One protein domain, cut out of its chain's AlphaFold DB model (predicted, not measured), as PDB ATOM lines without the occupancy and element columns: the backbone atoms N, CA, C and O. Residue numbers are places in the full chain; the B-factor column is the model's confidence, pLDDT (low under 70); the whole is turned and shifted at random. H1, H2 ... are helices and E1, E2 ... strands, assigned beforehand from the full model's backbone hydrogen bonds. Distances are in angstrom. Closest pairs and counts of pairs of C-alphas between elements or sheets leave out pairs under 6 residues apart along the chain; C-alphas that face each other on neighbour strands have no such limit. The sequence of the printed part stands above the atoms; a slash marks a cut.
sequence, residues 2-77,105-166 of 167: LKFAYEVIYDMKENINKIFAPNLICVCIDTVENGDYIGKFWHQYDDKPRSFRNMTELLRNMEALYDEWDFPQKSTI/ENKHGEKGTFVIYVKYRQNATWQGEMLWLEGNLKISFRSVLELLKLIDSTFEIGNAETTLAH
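What this domain is: This is residues 2 to 77 and 105 to 166 of the 167 residues of an uncharacterized protein of Clostridium symbiosum (UniProt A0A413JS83). A twisted sheet of six strands has two helices over one face, H2 toward the E3 and E2 side and H3 toward the E5 and E6 side, where the sheet curls round H3. H1 only grazes the sheet; its residues 2 to 7 stick out, as do residues 159 to 166 at the far end of H3. The 138 printed residues hold H1 E1 E2 E3 H2 E4 E5 E6 H3 along the chain, in the mixed class; the sheet's order is E3 E2 E1 E4 E5 E6, all antiparallel. The whole is compact, with a radius of gyration of the C-alphas of 15.1 A and spans of 53 by 36 by 28 A.

Where its parts are: The strands are E1, residues 24 to 33, 26.1 A long; E2, 36 to 43; E3, 46 to 52; E4, 112 to 120, 24.4 A; E5, 127 to 132; and E6, 137 to 141. H1 is residues 2 to 18, 23.9 A, from C-alpha 2 at (174.542, 122.966, 195.986); H2 is 55 to 68, 19.8 A; H3 is 144 to 164, 31.5 A, to C-alpha 164 at (175.400, 144.695, 191.735).

How they stand to each other: E1 E2 E3 and E4 E5 E6 are meanders, each strand the antiparallel neighbour of the one before. N 28 and O 40 of E1 and E2 are 2.8 A apart, N 41 and O 50 of E2 and E3 2.9 A, N 27 and O 114 of E1 and E4 2.8 A, N 117 and O 129 of E4 and E5 2.8 A, N 130 and O 139 of E5 and E6 2.8 A. E1 bends by 58 degrees at residue 30. In two layers, helices on one face of a sheet, H2 lies over E1 at a height over the sheet of 8.4 A; H3 is on the same face, with C-alphas 141 and 147, the closest of E6 and H3, 5.7 A apart. H2 and H3 are only just apart, 8.1 A at the closest. Every O i to N i+4 pair is within hydrogen-bond range in H1 and H2, and 16 of 17 in H3.

The domain as a whole: The C-alphas of Ile 77 and His 166, the two farthest apart, are 53.5 A apart. Residues 78 to 104 are not printed; C-alphas 77 and 105 are 33.4 A apart across this cut. Of the links printed whole, none is long. Confidence is under 70 in 43 residues, among them 2 to 22 and 158 to 166.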
ATOM      1  N   LEU A   2     173.707 124.185 195.867       31.02
ATOM      2  CA  LEU A   2     174.542 122.966 195.986       31.02
ATOM      3  C   LEU A   2     174.906 122.269 194.659       31.02
ATOM      4  O   LEU A   2     176.024 121.794 194.513       31.02
ATOM      5  N   LYS A   3     173.998 122.247 193.674       29.91
ATOM      6  CA  LYS A   3     174.263 121.668 192.344       29.91
ATOM      7  C   LYS A   3     175.309 122.451 191.543       29.91
ATOM      8  O   LYS A   3     176.110 121.843 190.857       29.91
ATOM      9  N   PHE A   4     175.326 123.779 191.667       31.75
ATOM     10  CA  PHE A   4     176.262 124.636 190.934       31.75
ATOM     11  C   PHE A   4     177.677 124.491 191.496       31.75
ATOM     12  O   PHE A   4     178.613 124.281 190.742       31.75
ATOM     13  N   ALA A   5     177.811 124.470 192.825       32.25
ATOM     14  CA  ALA A   5     179.079 124.160 193.479       32.25
ATOM     15  C   ALA A   5     179.595 122.757 193.107       32.25
ATOM     16  O   ALA A   5     180.786 122.592 192.893       32.25
ATOM     17  N   TYR A   6     178.714 121.757 192.979       38.25
ATOM     18  CA  TYR A   6     179.104 120.403 192.569       38.25
ATOM     19  C   TYR A   6     179.588 120.320 191.120       38.25
ATOM     20  O   TYR A   6     180.612 119.693 190.874       38.25
ATOM     21  N   GLU A   7     178.877 120.946 190.178       36.50
ATOM     22  CA  GLU A   7     179.285 121.005 188.767       36.50
ATOM     23  C   GLU A   7     180.593 121.788 188.605       36.50
ATOM     24  O   GLU A   7     181.483 121.348 187.889       36.50
ATOM     25  N   VAL A   8     180.762 122.887 189.352       41.66
ATOM     26  CA  VAL A   8     182.010 123.662 189.398       41.66
ATOM     27  C   VAL A   8     183.152 122.812 189.960       41.66
ATOM     28  O   VAL A   8     184.177 122.675 189.310       41.66
ATOM     29  N   ILE A   9     182.966 122.133 191.097       44.09
ATOM     30  CA  ILE A   9     183.975 121.223 191.672       44.09
ATOM     31  C   ILE A   9     184.284 120.044 190.728       44.09
ATOM     32  O   ILE A   9     185.427 119.589 190.670       44.09
ATOM     33  N   TYR A  10     183.296 119.527 189.991       47.53
ATOM     34  CA  TYR A  10     183.473 118.415 189.052       47.53
ATOM     35  C   TYR A  10     184.223 118.846 187.784       47.53
ATOM     36  O   TYR A  10     185.174 118.173 187.387       47.53
ATOM     37  N   ASP A  11     183.875 119.996 187.204       52.31
ATOM     38  CA  ASP A  11     184.588 120.590 186.069       52.31
ATOM     39  C   ASP A  11     186.003 121.039 186.477       52.31
ATOM     40  O   ASP A  11     186.962 120.835 185.737       52.31
ATOM     41  N   MET A  12     186.186 121.532 187.706       54.69
ATOM     42  CA  MET A  12     187.502 121.802 188.300       54.69
ATOM     43  C   MET A  12     188.327 120.524 188.458       54.69
ATOM     44  O   MET A  12     189.508 120.525 188.116       54.69
ATOM     45  N   LYS A  13     187.728 119.419 188.926       53.50
ATOM     46  CA  LYS A  13     188.393 118.109 188.976       53.50
ATOM     47  C   LYS A  13     188.763 117.627 187.585       53.50
ATOM     48  O   LYS A  13     189.874 117.139 187.412       53.50
ATOM     49  N   GLU A  14     187.889 117.767 186.593       55.75
ATOM     50  CA  GLU A  14     188.230 117.432 185.212       55.75
ATOM     51  C   GLU A  14     189.347 118.326 184.668       55.75
ATOM     52  O   GLU A  14     190.262 117.817 184.033       55.75
ATOM     53  N   ASN A  15     189.326 119.633 184.930       53.03
ATOM     54  CA  ASN A  15     190.330 120.569 184.429       53.03
ATOM     55  C   ASN A  15     191.691 120.394 185.116       53.03
ATOM     56  O   ASN A  15     192.711 120.393 184.430       53.03
ATOM     57  N   ILE A  16     191.726 120.166 186.431       55.12
ATOM     58  CA  ILE A  16     192.956 119.846 187.173       55.12
ATOM     59  C   ILE A  16     193.488 118.469 186.751       55.12
ATOM     60  O   ILE A  16     194.684 118.341 186.508       55.12
ATOM     61  N   ASN A  17     192.626 117.455 186.582       52.16
ATOM     62  CA  ASN A  17     193.055 116.133 186.099       52.16
ATOM     63  C   ASN A  17     193.466 116.141 184.615       52.16
ATOM     64  O   ASN A  17     194.330 115.360 184.225       52.16
ATOM     65  N   LYS A  18     192.899 117.021 183.776       46.47
ATOM     66  CA  LYS A  18     193.330 117.228 182.378       46.47
ATOM     67  C   LYS A  18     194.664 117.971 182.302       46.47
ATOM     68  O   LYS A  18     195.438 117.735 181.374       46.47
ATOM     69  N   ILE A  19     194.966 118.835 183.272       51.62
ATOM     70  CA  ILE A  19     196.287 119.450 183.423       51.62
ATOM     71  C   ILE A  19     197.184 118.457 184.186       51.62
ATOM     72  O   ILE A  19     197.467 118.609 185.371       51.62
ATOM     73  N   PHE A  20     197.641 117.415 183.483       52.47
ATOM     74  CA  PHE A  20     198.682 116.478 183.939       52.47
ATOM     75  C   PHE A  20     200.037 117.211 184.039       52.47
ATOM     76  O   PHE A  20     200.947 117.009 183.235       52.47
ATOM     77  N   ALA A  21     200.148 118.145 184.984       61.91
ATOM     78  CA  ALA A  21     201.309 119.003 185.147       61.91
ATOM     79  C   ALA A  21     202.008 118.720 186.482       61.91
ATOM     80  O   ALA A  21     201.446 119.025 187.538       61.91
ATOM     81  N   PRO A  22     203.259 118.230 186.461       65.12
ATOM     82  CA  PRO A  22     204.031 117.944 187.666       65.12
ATOM     83  C   PRO A  22     204.405 119.199 188.483       65.12
ATOM     84  O   PRO A  22     205.161 119.113 189.439       65.12
ATOM     85  N   ASN A  23     203.938 120.392 188.117       73.06
ATOM     86  CA  ASN A  23     204.323 121.661 188.735       73.06
ATOM     87  C   ASN A  23     203.137 122.612 188.971       73.06
ATOM     88  O   ASN A  23     203.300 123.831 188.945       73.06
ATOM     89  N   LEU A  24     201.946 122.053 189.195       82.19
ATOM     90  CA  LEU A  24     200.806 122.793 189.733       82.19
ATOM     91  C   LEU A  24     201.098 123.327 191.135       82.19
ATOM     92  O   LEU A  24     201.514 122.577 192.026       82.19
ATOM     93  N   ILE A  25     200.789 124.609 191.314       88.12
ATOM     94  CA  ILE A  25     200.813 125.313 192.593       88.12
ATOM     95  C   ILE A  25     199.432 125.930 192.811       88.12
ATOM     96  O   ILE A  25     198.944 126.670 191.962       88.12
ATOM     97  N   CYS A  26     198.801 125.628 193.941       89.62
ATOM     98  CA  CYS A  26     197.560 126.266 194.365       89.62
ATOM     99  C   CYS A  26     197.894 127.391 195.339       89.62
ATOM    100  O   CYS A  26     198.411 127.136 196.424       89.62
ATOM    101  N   VAL A  27     197.618 128.625 194.942       92.38
ATOM    102  CA  VAL A  27     197.808 129.842 195.724       92.38
ATOM    103  C   VAL A  27     196.459 130.269 196.284       92.38
ATOM    104  O   VAL A  27     195.514 130.500 195.537       92.38
ATOM    105  N   CYS A  28     196.381 130.385 197.601       92.00
ATOM    106  CA  CYS A  28     195.230 130.899 198.329       92.00
ATOM    107  C   CYS A  28     195.605 132.259 198.913       92.00
ATOM    108  O   CYS A  28     196.596 132.368 199.639       92.00
ATOM    109  N   ILE A  29     194.833 133.288 198.582       92.31
ATOM    110  CA  ILE A  29     194.969 134.625 199.158       92.31
ATOM    111  C   ILE A  29     193.942 134.741 200.281       92.31
ATOM    112  O   ILE A  29     192.741 134.615 200.046       92.31
ATOM    113  N   ASP A  30     194.429 134.981 201.494       90.12
ATOM    114  CA  ASP A  30     193.615 135.042 202.708       90.12
ATOM    115  C   ASP A  30     193.283 136.495 203.076       90.12
ATOM    116  O   ASP A  30     192.213 136.800 203.601       90.12
ATOM    117  N   THR A  31     194.199 137.435 202.836       90.06
ATOM    118  CA  THR A  31     194.015 138.844 203.217       90.06
ATOM    119  C   THR A  31     194.765 139.766 202.260       90.06
ATOM    120  O   THR A  31     195.755 139.372 201.647       90.06
ATOM    121  N   VAL A  32     194.278 141.000 202.130       88.25
ATOM    122  CA  VAL A  32     194.950 142.078 201.398       88.25
ATOM    123  C   VAL A  32     195.191 143.224 202.375       88.25
ATOM    124  O   VAL A  32     194.231 143.798 202.889       88.25
ATOM    125  N   GLU A  33     196.454 143.542 202.656       89.00
ATOM    126  CA  GLU A  33     196.853 144.600 203.596       89.00
ATOM    127  C   GLU A  33     197.794 145.580 202.896       89.00
ATOM    128  O   GLU A  33     198.787 145.171 202.311       89.00
ATOM    129  N   ASN A  34     197.503 146.885 202.941       85.44
ATOM    130  CA  ASN A  34     198.320 147.927 202.294       85.44
ATOM    131  C   ASN A  34     198.609 147.687 200.793       85.44
ATOM    132  O   ASN A  34     199.611 148.169 200.272       85.44
ATOM    133  N   GLY A  35     197.733 146.956 200.096       83.50
ATOM    134  CA  GLY A  35     197.924 146.567 198.694       83.50
ATOM    135  C   GLY A  35     198.777 145.310 198.487       83.50
ATOM    136  O   GLY A  35     198.934 144.876 197.351       83.50
ATOM    137  N   ASP A  36     199.287 144.697 199.557       91.44
ATOM    138  CA  ASP A  36     199.989 143.420 199.505       91.44
ATOM    139  C   ASP A  36     199.036 142.241 199.737       91.44
ATOM    140  O   ASP A  36     198.199 142.242 200.642       91.44
ATOM    141  N   TYR A  37     199.210 141.197 198.928       92.06
ATOM    142  CA  TYR A  37     198.500 139.929 199.068       92.06
ATOM    143  C   TYR A  37     199.201 139.015 200.071       92.06
ATOM    144  O   TYR A  37     200.361 138.636 199.877       92.06
ATOM    145  N   ILE A  38     198.466 138.608 201.101       93.69
ATOM    146  CA  ILE A  38     198.921 137.693 202.145       93.69
ATOM    147  C   ILE A  38     198.150 136.385 202.009       93.69
ATOM    148  O   ILE A  38     196.925 136.375 201.853       93.69
ATOM    149  N   GLY A  39     198.861 135.266 202.092       94.19
ATOM    150  CA  GLY A  39     198.222 133.970 201.976       94.19
ATOM    151  C   GLY A  39     199.176 132.798 202.098       94.19
ATOM    152  O   GLY A  39     200.267 132.882 202.675       94.19
ATOM    153  N   LYS A  40     198.731 131.669 201.559       94.88
ATOM    154  CA  LYS A  40     199.446 130.395 201.584       94.88
ATOM    155  C   LYS A  40     199.345 129.733 200.232       94.88
ATOM    156  O   LYS A  40     198.368 129.907 199.514       94.88
ATOM    157  N   PHE A  41     200.336 128.929 199.897       92.50
ATOM    158  CA  PHE A  41     200.250 128.091 198.720       92.50
ATOM    159  C   PHE A  41     200.607 126.643 199.043       92.50
ATOM    160  O   PHE A  41     201.374 126.349 199.964       92.50
ATOM    161  N   TRP A  42     200.032 125.745 198.253       89.25
ATOM    162  CA  TRP A  42     200.259 124.311 198.279       89.25
ATOM    163  C   TRP A  42     200.812 123.868 196.937       89.25
ATOM    164  O   TRP A  42     200.513 124.445 195.890       89.25
ATOM    165  N   HIS A  43     201.587 122.797 196.966       83.25
ATOM    166  CA  HIS A  43     202.011 122.103 195.767       83.25
ATOM    167  C   HIS A  43     201.763 120.610 195.933       83.25
ATOM    168  O   HIS A  43     201.564 120.087 197.019       83.25
ATOM    169  N   GLN A  44     201.803 119.905 194.822       70.50
ATOM    170  CA  GLN A  44     201.441 118.496 194.717       70.50
ATOM    171  C   GLN A  44     202.388 117.483 195.396       70.50
ATOM    172  O   GLN A  44     202.088 116.292 195.401       70.50
ATOM    173  N   TYR A  45     203.516 117.937 195.954       71.31
ATOM    174  CA  TYR A  45     204.565 117.077 196.529       71.31
ATOM    175  C   TYR A  45     204.714 117.205 198.050       71.31
ATOM    176  O   TYR A  45     205.436 116.415 198.650       71.31
ATOM    177  N   ASP A  46     204.062 118.188 198.674       75.69
ATOM    178  CA  ASP A  46     204.076 118.391 200.124       75.69
ATOM    179  C   ASP A  46     202.683 118.840 200.578       75.69
ATOM    180  O   ASP A  46     202.042 119.677 199.942       75.69
ATOM    181  N   ASP A  47     202.204 118.279 201.686       71.75
ATOM    182  CA  ASP A  47     200.925 118.665 202.288       71.75
ATOM    183  C   ASP A  47     201.035 119.951 203.116       71.75
ATOM    184  O   ASP A  47     200.016 120.548 203.491       71.75
ATOM    185  N   LYS A  48     202.263 120.388 203.424       80.62
ATOM    186  CA  LYS A  48     202.509 121.586 204.221       80.62
ATOM    187  C   LYS A  48     202.338 122.852 203.376       80.62
ATOM    188  O   LYS A  48     203.040 123.019 202.379       80.62
ATOM    189  N   PRO A  49     201.462 123.789 203.790       88.31
ATOM    190  CA  PRO A  49     201.405 125.096 203.156       88.31
ATOM    191  C   PRO A  49     202.701 125.867 203.374       88.31
ATOM    192  O   PRO A  49     203.270 125.851 204.470       88.31
ATOM    193  N   ARG A  50     203.096 126.637 202.364       91.50
ATOM    194  CA  ARG A  50     204.099 127.692 202.506       91.50
ATOM    195  C   ARG A  50     203.389 129.042 202.503       91.50
ATOM    196  O   ARG A  50     202.631 129.348 201.584       91.50
ATOM    197  N   SER A  51     203.602 129.827 203.553       93.25
ATOM    198  CA  SER A  51     203.017 131.165 203.680       93.25
ATOM    199  C   SER A  51     203.810 132.195 202.877       93.25
ATOM    200  O   SER A  51     205.019 132.051 202.699       93.25
ATOM    201  N   PHE A  52     203.136 133.255 202.444       94.94
ATOM    202  CA  PHE A  52     203.745 134.447 201.860       94.94
ATOM    203  C   PHE A  52     203.016 135.695 202.366       94.94
ATOM    204  O   PHE A  52     201.818 135.652 202.650       94.94
ATOM    205  N   ARG A  53     203.742 136.808 202.494       93.94
ATOM    206  CA  ARG A  53     203.194 138.090 202.966       93.94
ATOM    207  C   ARG A  53     203.014 139.125 201.865       93.94
ATOM    208  O   ARG A  53     202.403 140.157 202.095       93.94
ATOM    209  N   ASN A  54     203.608 138.887 200.704       92.62
ATOM    210  CA  ASN A  54     203.439 139.720 199.527       92.62
ATOM    211  C   ASN A  54     203.738 138.908 198.269       92.62
ATOM    212  O   ASN A  54     204.276 137.794 198.308       92.62
ATOM    213  N   MET A  55     203.434 139.515 197.130       90.31
ATOM    214  CA  MET A  55     203.603 138.887 195.829       90.31
ATOM    215  C   MET A  55     205.072 138.580 195.497       90.31
ATOM    216  O   MET A  55     205.376 137.558 194.887       90.31
ATOM    217  N   THR A  56     206.015 139.415 195.944       91.69
ATOM    218  CA  THR A  56     207.450 139.168 195.721       91.69
ATOM    219  C   THR A  56     207.922 137.907 196.450       91.69
ATOM    220  O   THR A  56     208.691 137.120 195.896       91.69
ATOM    221  N   GLU A  57     207.459 137.694 197.682       94.12
ATOM    222  CA  GLU A  57     207.749 136.493 198.467       94.12
ATOM    223  C   GLU A  57     207.136 135.246 197.820       94.12
ATOM    224  O   GLU A  57     207.828 134.235 197.683       94.12
ATOM    225  N   LEU A  58     205.890 135.333 197.338       92.75
ATOM    226  CA  LEU A  58     205.254 134.252 196.581       92.75
ATOM    227  C   LEU A  58     206.085 133.866 195.348       92.75
ATOM    228  O   LEU A  58     206.433 132.696 195.180       92.75
ATOM    229  N   LEU A  59     206.463 134.846 194.521       91.62
ATOM    230  CA  LEU A  59     207.254 134.604 193.313       91.62
ATOM    231  C   LEU A  59     208.618 133.976 193.630       91.62
ATOM    232  O   LEU A  59     209.029 133.032 192.961       91.62
ATOM    233  N   ARG A  60     209.311 134.447 194.674       90.56
ATOM    234  CA  ARG A  60     210.589 133.854 195.114       90.56
ATOM    235  C   ARG A  60     210.423 132.408 195.572       90.56
ATOM    236  O   ARG A  60     211.249 131.566 195.227       90.56
ATOM    237  N   ASN A  61     209.361 132.115 196.317       90.94
ATOM    238  CA  ASN A  61     209.072 130.764 196.784       90.94
ATOM    239  C   ASN A  61     208.747 129.809 195.624       90.94
ATOM    240  O   ASN A  61     209.232 128.679 195.610       90.94
ATOM    241  N   MET A  62     207.970 130.261 194.638       89.88
ATOM    242  CA  MET A  62     207.670 129.484 193.431       89.88
ATOM    243  C   MET A  62     208.923 129.267 192.566       89.88
ATOM    244  O   MET A  62     209.161 128.153 192.113       89.88
ATOM    245  N   GLU A  63     209.765 130.292 192.390       87.62
ATOM    246  CA  GLU A  63     211.059 130.192 191.693       87.62
ATOM    247  C   GLU A  63     211.960 129.125 192.338       87.62
ATOM    248  O   GLU A  63     212.516 128.285 191.630       87.62
ATOM    249  N   ALA A  64     212.055 129.128 193.673       86.38
ATOM    250  CA  ALA A  64     212.825 128.145 194.432       86.38
ATOM    251  C   ALA A  64     212.269 126.723 194.274       86.38
ATOM    252  O   ALA A  64     213.046 125.783 194.135       86.38
ATOM    253  N   LEU A  65     210.941 126.562 194.237       84.75
ATOM    254  CA  LEU A  65     210.309 125.266 193.985       84.75
ATOM    255  C   LEU A  65     210.599 124.740 192.586       84.75
ATOM    256  O   LEU A  65     210.906 123.566 192.442       84.75
ATOM    257  N   TYR A  66     210.553 125.585 191.557       82.69
ATOM    258  CA  TYR A  66     210.889 125.143 190.202       82.69
ATOM    259  C   TYR A  66     212.364 124.756 190.059       82.69
ATOM    260  O   TYR A  66     212.684 123.867 189.269       82.69
ATOM    261  N   ASP A  67     213.256 125.409 190.808       80.75
ATOM    262  CA  ASP A  67     214.678 125.061 190.862       80.75
ATOM    263  C   ASP A  67     214.904 123.750 191.641       80.75
ATOM    264  O   ASP A  67     215.662 122.895 191.190       80.75
ATOM    265  N   GLU A  68     214.190 123.539 192.752       78.38
ATOM    266  CA  GLU A  68     214.190 122.289 193.532       78.38
ATOM    267  C   GLU A  68     213.619 121.112 192.716       78.38
ATOM    268  O   GLU A  68     214.178 120.009 192.672       78.38
ATOM    269  N   TRP A  69     212.518 121.352 192.004       73.62
ATOM    270  CA  TRP A  69     211.893 120.371 191.126       73.62
ATOM    271  C   TRP A  69     212.664 120.169 189.825       73.62
ATOM    272  O   TRP A  69     212.352 119.229 189.097       73.62
ATOM    273  N   ASP A  70     213.657 120.999 189.510       69.00
ATOM    274  CA  ASP A  70     214.355 120.968 188.222       69.00
ATOM    275  C   ASP A  70     213.370 120.904 187.025       69.00
ATOM    276  O   ASP A  70     213.617 120.262 185.999       69.00
ATOM    277  N   PHE A  71     212.187 121.514 187.202       62.22
ATOM    278  CA  PHE A  71     211.080 121.528 186.251       62.22
ATOM    279  C   PHE A  71     210.055 122.633 186.589       62.22
ATOM    280  O   PHE A  71     209.583 122.708 187.726       62.22
ATOM    281  N   PRO A  72     209.621 123.438 185.601       61.25
ATOM    282  CA  PRO A  72     210.186 123.550 184.259       61.25
ATOM    283  C   PRO A  72     211.612 124.113 184.321       61.25
ATOM    284  O   PRO A  72     211.912 125.002 185.121       61.25
ATOM    285  N   GLN A  73     212.507 123.587 183.484       56.84
ATOM    286  CA  GLN A  73     213.911 124.010 183.489       56.84
ATOM    287  C   GLN A  73     214.064 125.439 182.974       56.84
ATOM    288  O   GLN A  73     213.376 125.855 182.037       56.84
ATOM    289  N   LYS A  74     215.005 126.189 183.558       57.88
ATOM    290  CA  LYS A  74     215.409 127.501 183.040       57.88
ATOM    291  C   LYS A  74     215.991 127.316 181.637       57.88
ATOM    292  O   LYS A  74     216.959 126.582 181.466       57.88
ATOM    293  N   SER A  75     215.470 128.018 180.629       48.59
ATOM    294  CA  SER A  75     216.064 127.963 179.281       48.59
ATOM    295  C   SER A  75     217.447 128.620 179.218       48.59
ATOM    296  O   SER A  75     218.199 128.394 178.277       48.59
ATOM    297  N   THR A  76     217.777 129.454 180.209       44.16
ATOM    298  CA  THR A  76     219.057 130.166 180.333       44.16
ATOM    299  C   THR A  76     220.116 129.344 181.071       44.16
ATOM    300  O   THR A  76     221.065 129.909 181.614       44.16
ATOM    301  N   ILE A  77     219.996 128.013 181.117       44.25
ATOM    302  CA  ILE A  77     221.153 127.189 181.471       44.25
ATOM    303  C   ILE A  77     222.174 127.404 180.353       44.25
ATOM    304  O   ILE A  77     222.002 126.943 179.223       44.25
ATOM    305  N   GLU A 105     193.082 120.073 195.783       64.00
ATOM    306  CA  GLU A 105     191.649 120.162 195.420       64.00
ATOM    307  C   GLU A 105     190.737 120.833 196.462       64.00
ATOM    308  O   GLU A 105     189.720 121.397 196.086       64.00
ATOM    309  N   ASN A 106     191.065 120.766 197.755       68.38
ATOM    310  CA  ASN A 106     190.217 121.303 198.833       68.38
ATOM    311  C   ASN A 106     190.836 122.535 199.509       68.38
ATOM    312  O   ASN A 106     190.647 122.751 200.710       68.38
ATOM    313  N   LYS A 107     191.675 123.280 198.786       79.38
ATOM    314  CA  LYS A 107     192.334 124.484 199.300       79.38
ATOM    315  C   LYS A 107     191.623 125.699 198.738       79.38
ATOM    316  O   LYS A 107     191.405 125.767 197.536       79.38
ATOM    317  N   HIS A 108     191.271 126.621 199.625       81.56
ATOM    318  CA  HIS A 108     190.599 127.861 199.278       81.56
ATOM    319  C   HIS A 108     191.170 128.993 200.121       81.56
ATOM    320  O   HIS A 108     191.425 128.799 201.313       81.56
ATOM    321  N   GLY A 109     191.392 130.139 199.486       83.69
ATOM    322  CA  GLY A 109     191.692 131.390 200.171       83.69
ATOM    323  C   GLY A 109     190.412 132.147 200.494       83.69
ATOM    324  O   GLY A 109     189.426 132.048 199.768       83.69
ATOM    325  N   GLU A 110     190.441 132.940 201.559       85.12
ATOM    326  CA  GLU A 110     189.299 133.777 201.962       85.12
ATOM    327  C   GLU A 110     188.975 134.883 200.941       85.12
ATOM    328  O   GLU A 110     187.846 135.369 200.870       85.12
ATOM    329  N   LYS A 111     189.973 135.323 200.164       86.62
ATOM    330  CA  LYS A 111     189.834 136.391 199.164       86.62
ATOM    331  C   LYS A 111     189.894 135.880 197.732       86.62
ATOM    332  O   LYS A 111     189.250 136.465 196.868       86.62
ATOM    333  N   GLY A 112     190.648 134.819 197.476       87.62
ATOM    334  CA  GLY A 112     190.693 134.206 196.154       87.62
ATOM    335  C   GLY A 112     191.630 133.013 196.083       87.62
ATOM    336  O   GLY A 112     192.613 132.924 196.830       87.62
ATOM    337  N   THR A 113     191.335 132.113 195.152       89.00
ATOM    338  CA  THR A 113     192.068 130.867 194.965       89.00
ATOM    339  C   THR A 113     192.484 130.696 193.512       89.00
ATOM    340  O   THR A 113     191.670 130.717 192.588       89.00
ATOM    341  N   PHE A 114     193.780 130.473 193.312       89.44
ATOM    342  CA  PHE A 114     194.409 130.421 192.000       89.44
ATOM    343  C   PHE A 114     195.218 129.140 191.858       89.44
ATOM    344  O   PHE A 114     196.132 128.881 192.637       89.44
ATOM    345  N   VAL A 115     194.936 128.342 190.835       87.94
ATOM    346  CA  VAL A 115     195.797 127.220 190.448       87.94
ATOM    347  C   VAL A 115     196.682 127.677 189.301       87.94
ATOM    348  O   VAL A 115     196.198 128.012 188.222       87.94
ATOM    349  N   ILE A 116     197.989 127.706 189.538       88.75
ATOM    350  CA  ILE A 116     198.985 128.201 188.595       88.75
ATOM    351  C   ILE A 116     199.778 127.022 188.044       88.75
ATOM    352  O   ILE A 116     200.314 126.195 188.783       88.75
ATOM    353  N   TYR A 117     199.883 126.991 186.721       86.44
ATOM    354  CA  TYR A 117     200.685 126.052 185.960       86.44
ATOM    355  C   TYR A 117     201.687 126.814 185.092       86.44
ATOM    356  O   TYR A 117     201.307 127.447 184.109       86.44
ATOM    357  N   VAL A 118     202.982 126.728 185.405       85.38
ATOM    358  CA  VAL A 118     204.036 127.300 184.552       85.38
ATOM    359  C   VAL A 118     204.475 126.265 183.510       85.38
ATOM    360  O   VAL A 118     205.042 125.238 183.847       85.38
ATOM    361  N   LYS A 119     204.252 126.527 182.224       78.94
ATOM    362  CA  LYS A 119     204.676 125.643 181.124       78.94
ATOM    363  C   LYS A 119     206.150 125.829 180.770       78.94
ATOM    364  O   LYS A 119     206.865 124.856 180.550       78.94
ATOM    365  N   TYR A 120     206.604 127.082 180.708       79.06
ATOM    366  CA  TYR A 120     207.938 127.424 180.209       79.06
ATOM    367  C   TYR A 120     208.601 128.520 181.043       79.06
ATOM    368  O   TYR A 120     207.943 129.456 181.495       79.06
ATOM    369  N   ARG A 121     209.931 128.423 181.180       77.25
ATOM    370  CA  ARG A 121     210.808 129.449 181.771       77.25
ATOM    371  C   ARG A 121     211.811 129.939 180.728       77.25
ATOM    372  O   ARG A 121     213.006 129.651 180.815       77.25
ATOM    373  N   GLN A 122     211.297 130.602 179.694       69.81
ATOM    374  CA  GLN A 122     212.092 131.165 178.600       69.81
ATOM    375  C   GLN A 122     212.275 132.673 178.777       69.81
ATOM    376  O   GLN A 122     211.428 133.335 179.368       69.81
ATOM    377  N   ASN A 123     213.381 133.231 178.272       64.50
ATOM    378  CA  ASN A 123     213.667 134.676 178.315       64.50
ATOM    379  C   ASN A 123     213.610 135.291 179.728       64.50
ATOM    380  O   ASN A 123     213.172 136.426 179.893       64.50
ATOM    381  N   ALA A 124     214.025 134.532 180.749       64.25
ATOM    382  CA  ALA A 124     213.968 134.945 182.156       64.25
ATOM    383  C   ALA A 124     212.556 135.332 182.659       64.25
ATOM    384  O   ALA A 124     212.423 136.111 183.599       64.25
ATOM    385  N   THR A 125     211.494 134.775 182.066       80.75
ATOM    386  CA  THR A 125     210.116 134.939 182.547       80.75
ATOM    387  C   THR A 125     209.359 133.613 182.546       80.75
ATOM    388  O   THR A 125     209.832 132.614 182.003       80.75
ATOM    389  N   TRP A 126     208.190 133.590 183.181       88.88
ATOM    390  CA  TRP A 126     207.308 132.427 183.238       88.88
ATOM    391  C   TRP A 126     206.168 132.568 182.234       88.88
ATOM    392  O   TRP A 126     205.577 133.637 182.104       88.88
ATOM    393  N   GLN A 127     205.827 131.471 181.569       86.94
ATOM    394  CA  GLN A 127     204.678 131.377 180.670       86.94
ATOM    395  C   GLN A 127     203.854 130.160 181.047       86.94
ATOM    396  O   GLN A 127     204.425 129.107 181.341       86.94
ATOM    397  N   GLY A 128     202.532 130.274 181.030       87.75
ATOM    398  CA  GLY A 128     201.689 129.237 181.592       87.75
ATOM    399  C   GLY A 128     200.204 129.553 181.582       87.75
ATOM    400  O   GLY A 128     199.720 130.363 180.795       87.75
ATOM    401  N   GLU A 129     199.482 128.858 182.449       86.75
ATOM    402  CA  GLU A 129     198.043 128.991 182.641       86.75
ATOM    403  C   GLU A 129     197.741 129.215 184.122       86.75
ATOM    404  O   GLU A 129     198.380 128.632 184.996       86.75
ATOM    405  N   MET A 130     196.755 130.060 184.392       88.25
ATOM    406  CA  MET A 130     196.173 130.288 185.703       88.25
ATOM    407  C   MET A 130     194.692 129.931 185.634       88.25
ATOM    408  O   MET A 130     193.995 130.329 184.702       88.25
ATOM    409  N   LEU A 131     194.211 129.193 186.622       85.75
ATOM    410  CA  LEU A 131     192.796 128.953 186.853       85.75
ATOM    411  C   LEU A 131     192.385 129.720 188.108       85.75
ATOM    412  O   LEU A 131     192.906 129.441 189.188       85.75
ATOM    413  N   TRP A 132     191.470 130.672 187.959       86.06
ATOM    414  CA  TRP A 132     190.801 131.327 189.078       86.06
ATOM    415  C   TRP A 132     189.565 130.511 189.459       86.06
ATOM    416  O   TRP A 132     188.676 130.321 188.623       86.06
ATOM    417  N   LEU A 133     189.537 129.981 190.686       80.50
ATOM    418  CA  LEU A 133     188.522 129.001 191.078       80.50
ATOM    419  C   LEU A 133     187.158 129.645 191.329       80.50
ATOM    420  O   LEU A 133     186.150 129.086 190.908       80.50
ATOM    421  N   GLU A 134     187.110 130.815 191.966       81.38
ATOM    422  CA  GLU A 134     185.840 131.467 192.304       81.38
ATOM    423  C   GLU A 134     185.094 131.957 191.056       81.38
ATOM    424  O   GLU A 134     183.877 131.821 190.977       81.38
ATOM    425  N   GLY A 135     185.822 132.462 190.055       75.25
ATOM    426  CA  GLY A 135     185.239 132.898 188.782       75.25
ATOM    427  C   GLY A 135     185.174 131.824 187.697       75.25
ATOM    428  O   GLY A 135     184.794 132.137 186.571       75.25
ATOM    429  N   ASN A 136     185.582 130.584 187.998       76.31
ATOM    430  CA  ASN A 136     185.690 129.471 187.047       76.31
ATOM    431  C   ASN A 136     186.358 129.862 185.711       76.31
ATOM    432  O   ASN A 136     185.867 129.550 184.621       76.31
ATOM    433  N   LEU A 137     187.470 130.597 185.792       78.00
ATOM    434  CA  LEU A 137     188.096 131.210 184.624       78.00
ATOM    435  C   LEU A 137     189.525 130.706 184.432       78.00
ATOM    436  O   LEU A 137     190.401 130.913 185.274       78.00
ATOM    437  N   LYS A 138     189.769 130.073 183.280       83.44
ATOM    438  CA  LYS A 138     191.099 129.637 182.847       83.44
ATOM    439  C   LYS A 138     191.717 130.669 181.907       83.44
ATOM    440  O   LYS A 138     191.182 130.933 180.832       83.44
ATOM    441  N   ILE A 139     192.877 131.200 182.278       85.44
ATOM    442  CA  ILE A 139     193.559 132.280 181.559       85.44
ATOM    443  C   ILE A 139     195.012 131.892 181.299       85.44
ATOM    444  O   ILE A 139     195.702 131.382 182.178       85.44
ATOM    445  N   SER A 140     195.499 132.127 180.083       87.06
ATOM    446  CA  SER A 140     196.924 131.968 179.773       87.06
ATOM    447  C   SER A 140     197.690 133.246 180.096       87.06
ATOM    448  O   SER A 140     197.209 134.332 179.793       87.06
ATOM    449  N   PHE A 141     198.901 133.112 180.630       91.38
ATOM    450  CA  PHE A 141     199.840 134.216 180.819       91.38
ATOM    451  C   PHE A 141     201.150 133.940 180.072       91.38
ATOM    452  O   PHE A 141     201.600 132.799 179.934       91.38
ATOM    453  N   ARG A 142     201.788 135.002 179.590       89.38
ATOM    454  CA  ARG A 142     203.024 134.988 178.791       89.38
ATOM    455  C   ARG A 142     204.201 135.631 179.523       89.38
ATOM    456  O   ARG A 142     205.298 135.695 178.966       89.38
ATOM    457  N   SER A 143     203.977 136.131 180.736       90.25
ATOM    458  CA  SER A 143     205.022 136.645 181.619       90.25
ATOM    459  C   SER A 143     204.576 136.641 183.081       90.25
ATOM    460  O   SER A 143     203.381 136.617 183.376       90.25
ATOM    461  N   VAL A 144     205.542 136.757 183.996       90.12
ATOM    462  CA  VAL A 144     205.271 136.972 185.430       90.12
ATOM    463  C   VAL A 144     204.419 138.225 185.653       90.12
ATOM    464  O   VAL A 144     203.460 138.173 186.406       90.12
ATOM    465  N   LEU A 145     204.710 139.335 184.966       91.06
ATOM    466  CA  LEU A 145     203.926 140.570 185.107       91.06
ATOM    467  C   LEU A 145     202.477 140.403 184.647       91.06
ATOM    468  O   LEU A 145     201.579 141.000 185.228       91.06
ATOM    469  N   GLU A 146     202.244 139.611 183.601       92.94
ATOM    470  CA  GLU A 146     200.888 139.298 183.151       92.94
ATOM    471  C   GLU A 146     200.151 138.448 184.186       92.94
ATOM    472  O   GLU A 146     199.011 138.760 184.495       92.94
ATOM    473  N   LEU A 147     200.814 137.456 184.791       92.25
ATOM    474  CA  LEU A 147     200.245 136.705 185.914       92.25
ATOM    475  C   LEU A 147     199.826 137.636 187.065       92.25
ATOM    476  O   LEU A 147     198.718 137.495 187.571       92.25
ATOM    477  N   LEU A 148     200.669 138.607 187.440       92.38
ATOM    478  CA  LEU A 148     200.332 139.570 188.499       92.38
ATOM    479  C   LEU A 148     199.094 140.396 188.148       92.38
ATOM    480  O   LEU A 148     198.155 140.450 188.933       92.38
ATOM    481  N   LYS A 149     199.060 140.957 186.935       90.69
ATOM    482  CA  LYS A 149     197.911 141.733 186.452       90.69
ATOM    483  C   LYS A 149     196.627 140.913 186.430       90.69
ATOM    484  O   LYS A 149     195.573 141.438 186.753       90.69
ATOM    485  N   LEU A 150     196.705 139.640 186.039       91.44
ATOM    486  CA  LEU A 150     195.541 138.760 186.025       91.44
ATOM    487  C   LEU A 150     194.990 138.535 187.434       91.44
ATOM    488  O   LEU A 150     193.776 138.590 187.605       91.44
ATOM    489  N   ILE A 151     195.861 138.321 188.424       90.50
ATOM    490  CA  ILE A 151     195.457 138.215 189.832       90.50
ATOM    491  C   ILE A 151     194.792 139.523 190.278       90.50
ATOM    492  O   ILE A 151     193.664 139.477 190.761       90.50
ATOM    493  N   ASP A 152     195.420 140.677 190.035       91.06
ATOM    494  CA  ASP A 152     194.860 141.992 190.394       91.06
ATOM    495  C   ASP A 152     193.465 142.214 189.787       91.06
ATOM    496  O   ASP A 152     192.513 142.543 190.496       91.06
ATOM    497  N   SER A 153     193.303 141.950 188.487       88.56
ATOM    498  CA  SER A 153     192.021 142.117 187.796       88.56
ATOM    499  C   SER A 153     190.919 141.199 188.334       88.56
ATOM    500  O   SER A 153     189.749 141.574 188.286       88.56
ATOM    501  N   THR A 154     191.243 140.019 188.881       86.19
ATOM    502  CA  THR A 154     190.214 139.153 189.492       86.19
ATOM    503  C   THR A 154     189.584 139.789 190.734       86.19
ATOM    504  O   THR A 154     188.379 139.651 190.950       86.19
ATOM    505  N   PHE A 155     190.357 140.564 191.501       83.38
ATOM    506  CA  PHE A 155     189.844 141.302 192.655       83.38
ATOM    507  C   PHE A 155     188.987 142.501 192.243       83.38
ATOM    508  O   PHE A 155     188.000 142.808 192.909       83.38
ATOM    509  N   GLU A 156     189.308 143.156 191.126       80.62
ATOM    510  CA  GLU A 156     188.463 144.216 190.561       80.62
ATOM    511  C   GLU A 156     187.098 143.667 190.111       80.62
ATOM    512  O   GLU A 156     186.060 144.252 190.425       80.62
ATOM    513  N   ILE A 157     187.093 142.507 189.440       75.50
ATOM    514  CA  ILE A 157     185.870 141.835 188.973       75.50
ATOM    515  C   ILE A 157     185.008 141.375 190.158       75.50
ATOM    516  O   ILE A 157     183.815 141.681 190.198       75.50
ATOM    517  N   GLY A 158     185.601 140.714 191.161       66.19
ATOM    518  CA  GLY A 158     184.864 140.244 192.342       66.19
ATOM    519  C   GLY A 158     184.200 141.375 193.142       66.19
ATOM    520  O   GLY A 158     183.083 141.226 193.649       66.19
ATOM    521  N   ASN A 159     184.837 142.548 193.204       63.25
ATOM    522  CA  ASN A 159     184.263 143.734 193.848       63.25
ATOM    523  C   ASN A 159     183.084 144.331 193.050       63.25
ATOM    524  O   ASN A 159     182.105 144.802 193.641       63.25
ATOM    525  N   ALA A 160     183.147 144.295 191.714       62.34
ATOM    526  CA  ALA A 160     182.080 144.801 190.851       62.34
ATOM    527  C   ALA A 160     180.801 143.945 190.937       62.34
ATOM    528  O   ALA A 160     179.703 144.493 191.048       62.34
ATOM    529  N   GLU A 161     180.930 142.615 190.964       58.72
ATOM    530  CA  GLU A 161     179.781 141.702 191.084       58.72
ATOM    531  C   GLU A 161     179.090 141.804 192.454       58.72
ATOM    532  O   GLU A 161     177.860 141.788 192.537       58.72
ATOM    533  N   THR A 162     179.861 142.018 193.525       57.59
ATOM    534  CA  THR A 162     179.322 142.210 194.885       57.59
ATOM    535  C   THR A 162     178.484 143.492 194.999       57.59
ATOM    536  O   THR A 162     177.501 143.533 195.737       57.59
ATOM    537  N   THR A 163     178.831 144.533 194.236       59.16
ATOM    538  CA  THR A 163     178.111 145.819 194.245       59.16
ATOM    539  C   THR A 163     176.756 145.727 193.530       59.16
ATOM    540  O   THR A 163     175.796 146.369 193.945       59.16
ATOM    541  N   LEU A 164     176.646 144.893 192.490       55.59
ATOM    542  CA  LEU A 164     175.400 144.695 191.735       55.59
ATOM    543  C   LEU A 164     174.380 143.804 192.464       55.59
ATOM    544  O   LEU A 164     173.188 143.908 192.199       55.59
ATOM    545  N   ALA A 165     174.819 142.949 193.391       50.59
ATOM    546  CA  ALA A 165     173.937 142.062 194.157       50.59
ATOM    547  C   ALA A 165     173.195 142.756 195.322       50.59
ATOM    548  O   ALA A 165     172.298 142.160 195.919       50.59
ATOM    549  N   HIS A 166     173.561 143.999 195.651       49.72
ATOM    550  CA  HIS A 166     172.972 144.787 196.741       49.72
ATOM    551  C   HIS A 166     172.221 146.050 196.270       49.72
ATOM    552  O   HIS A 166     171.860 146.877 197.110       49.72
TER     553      HIS A 166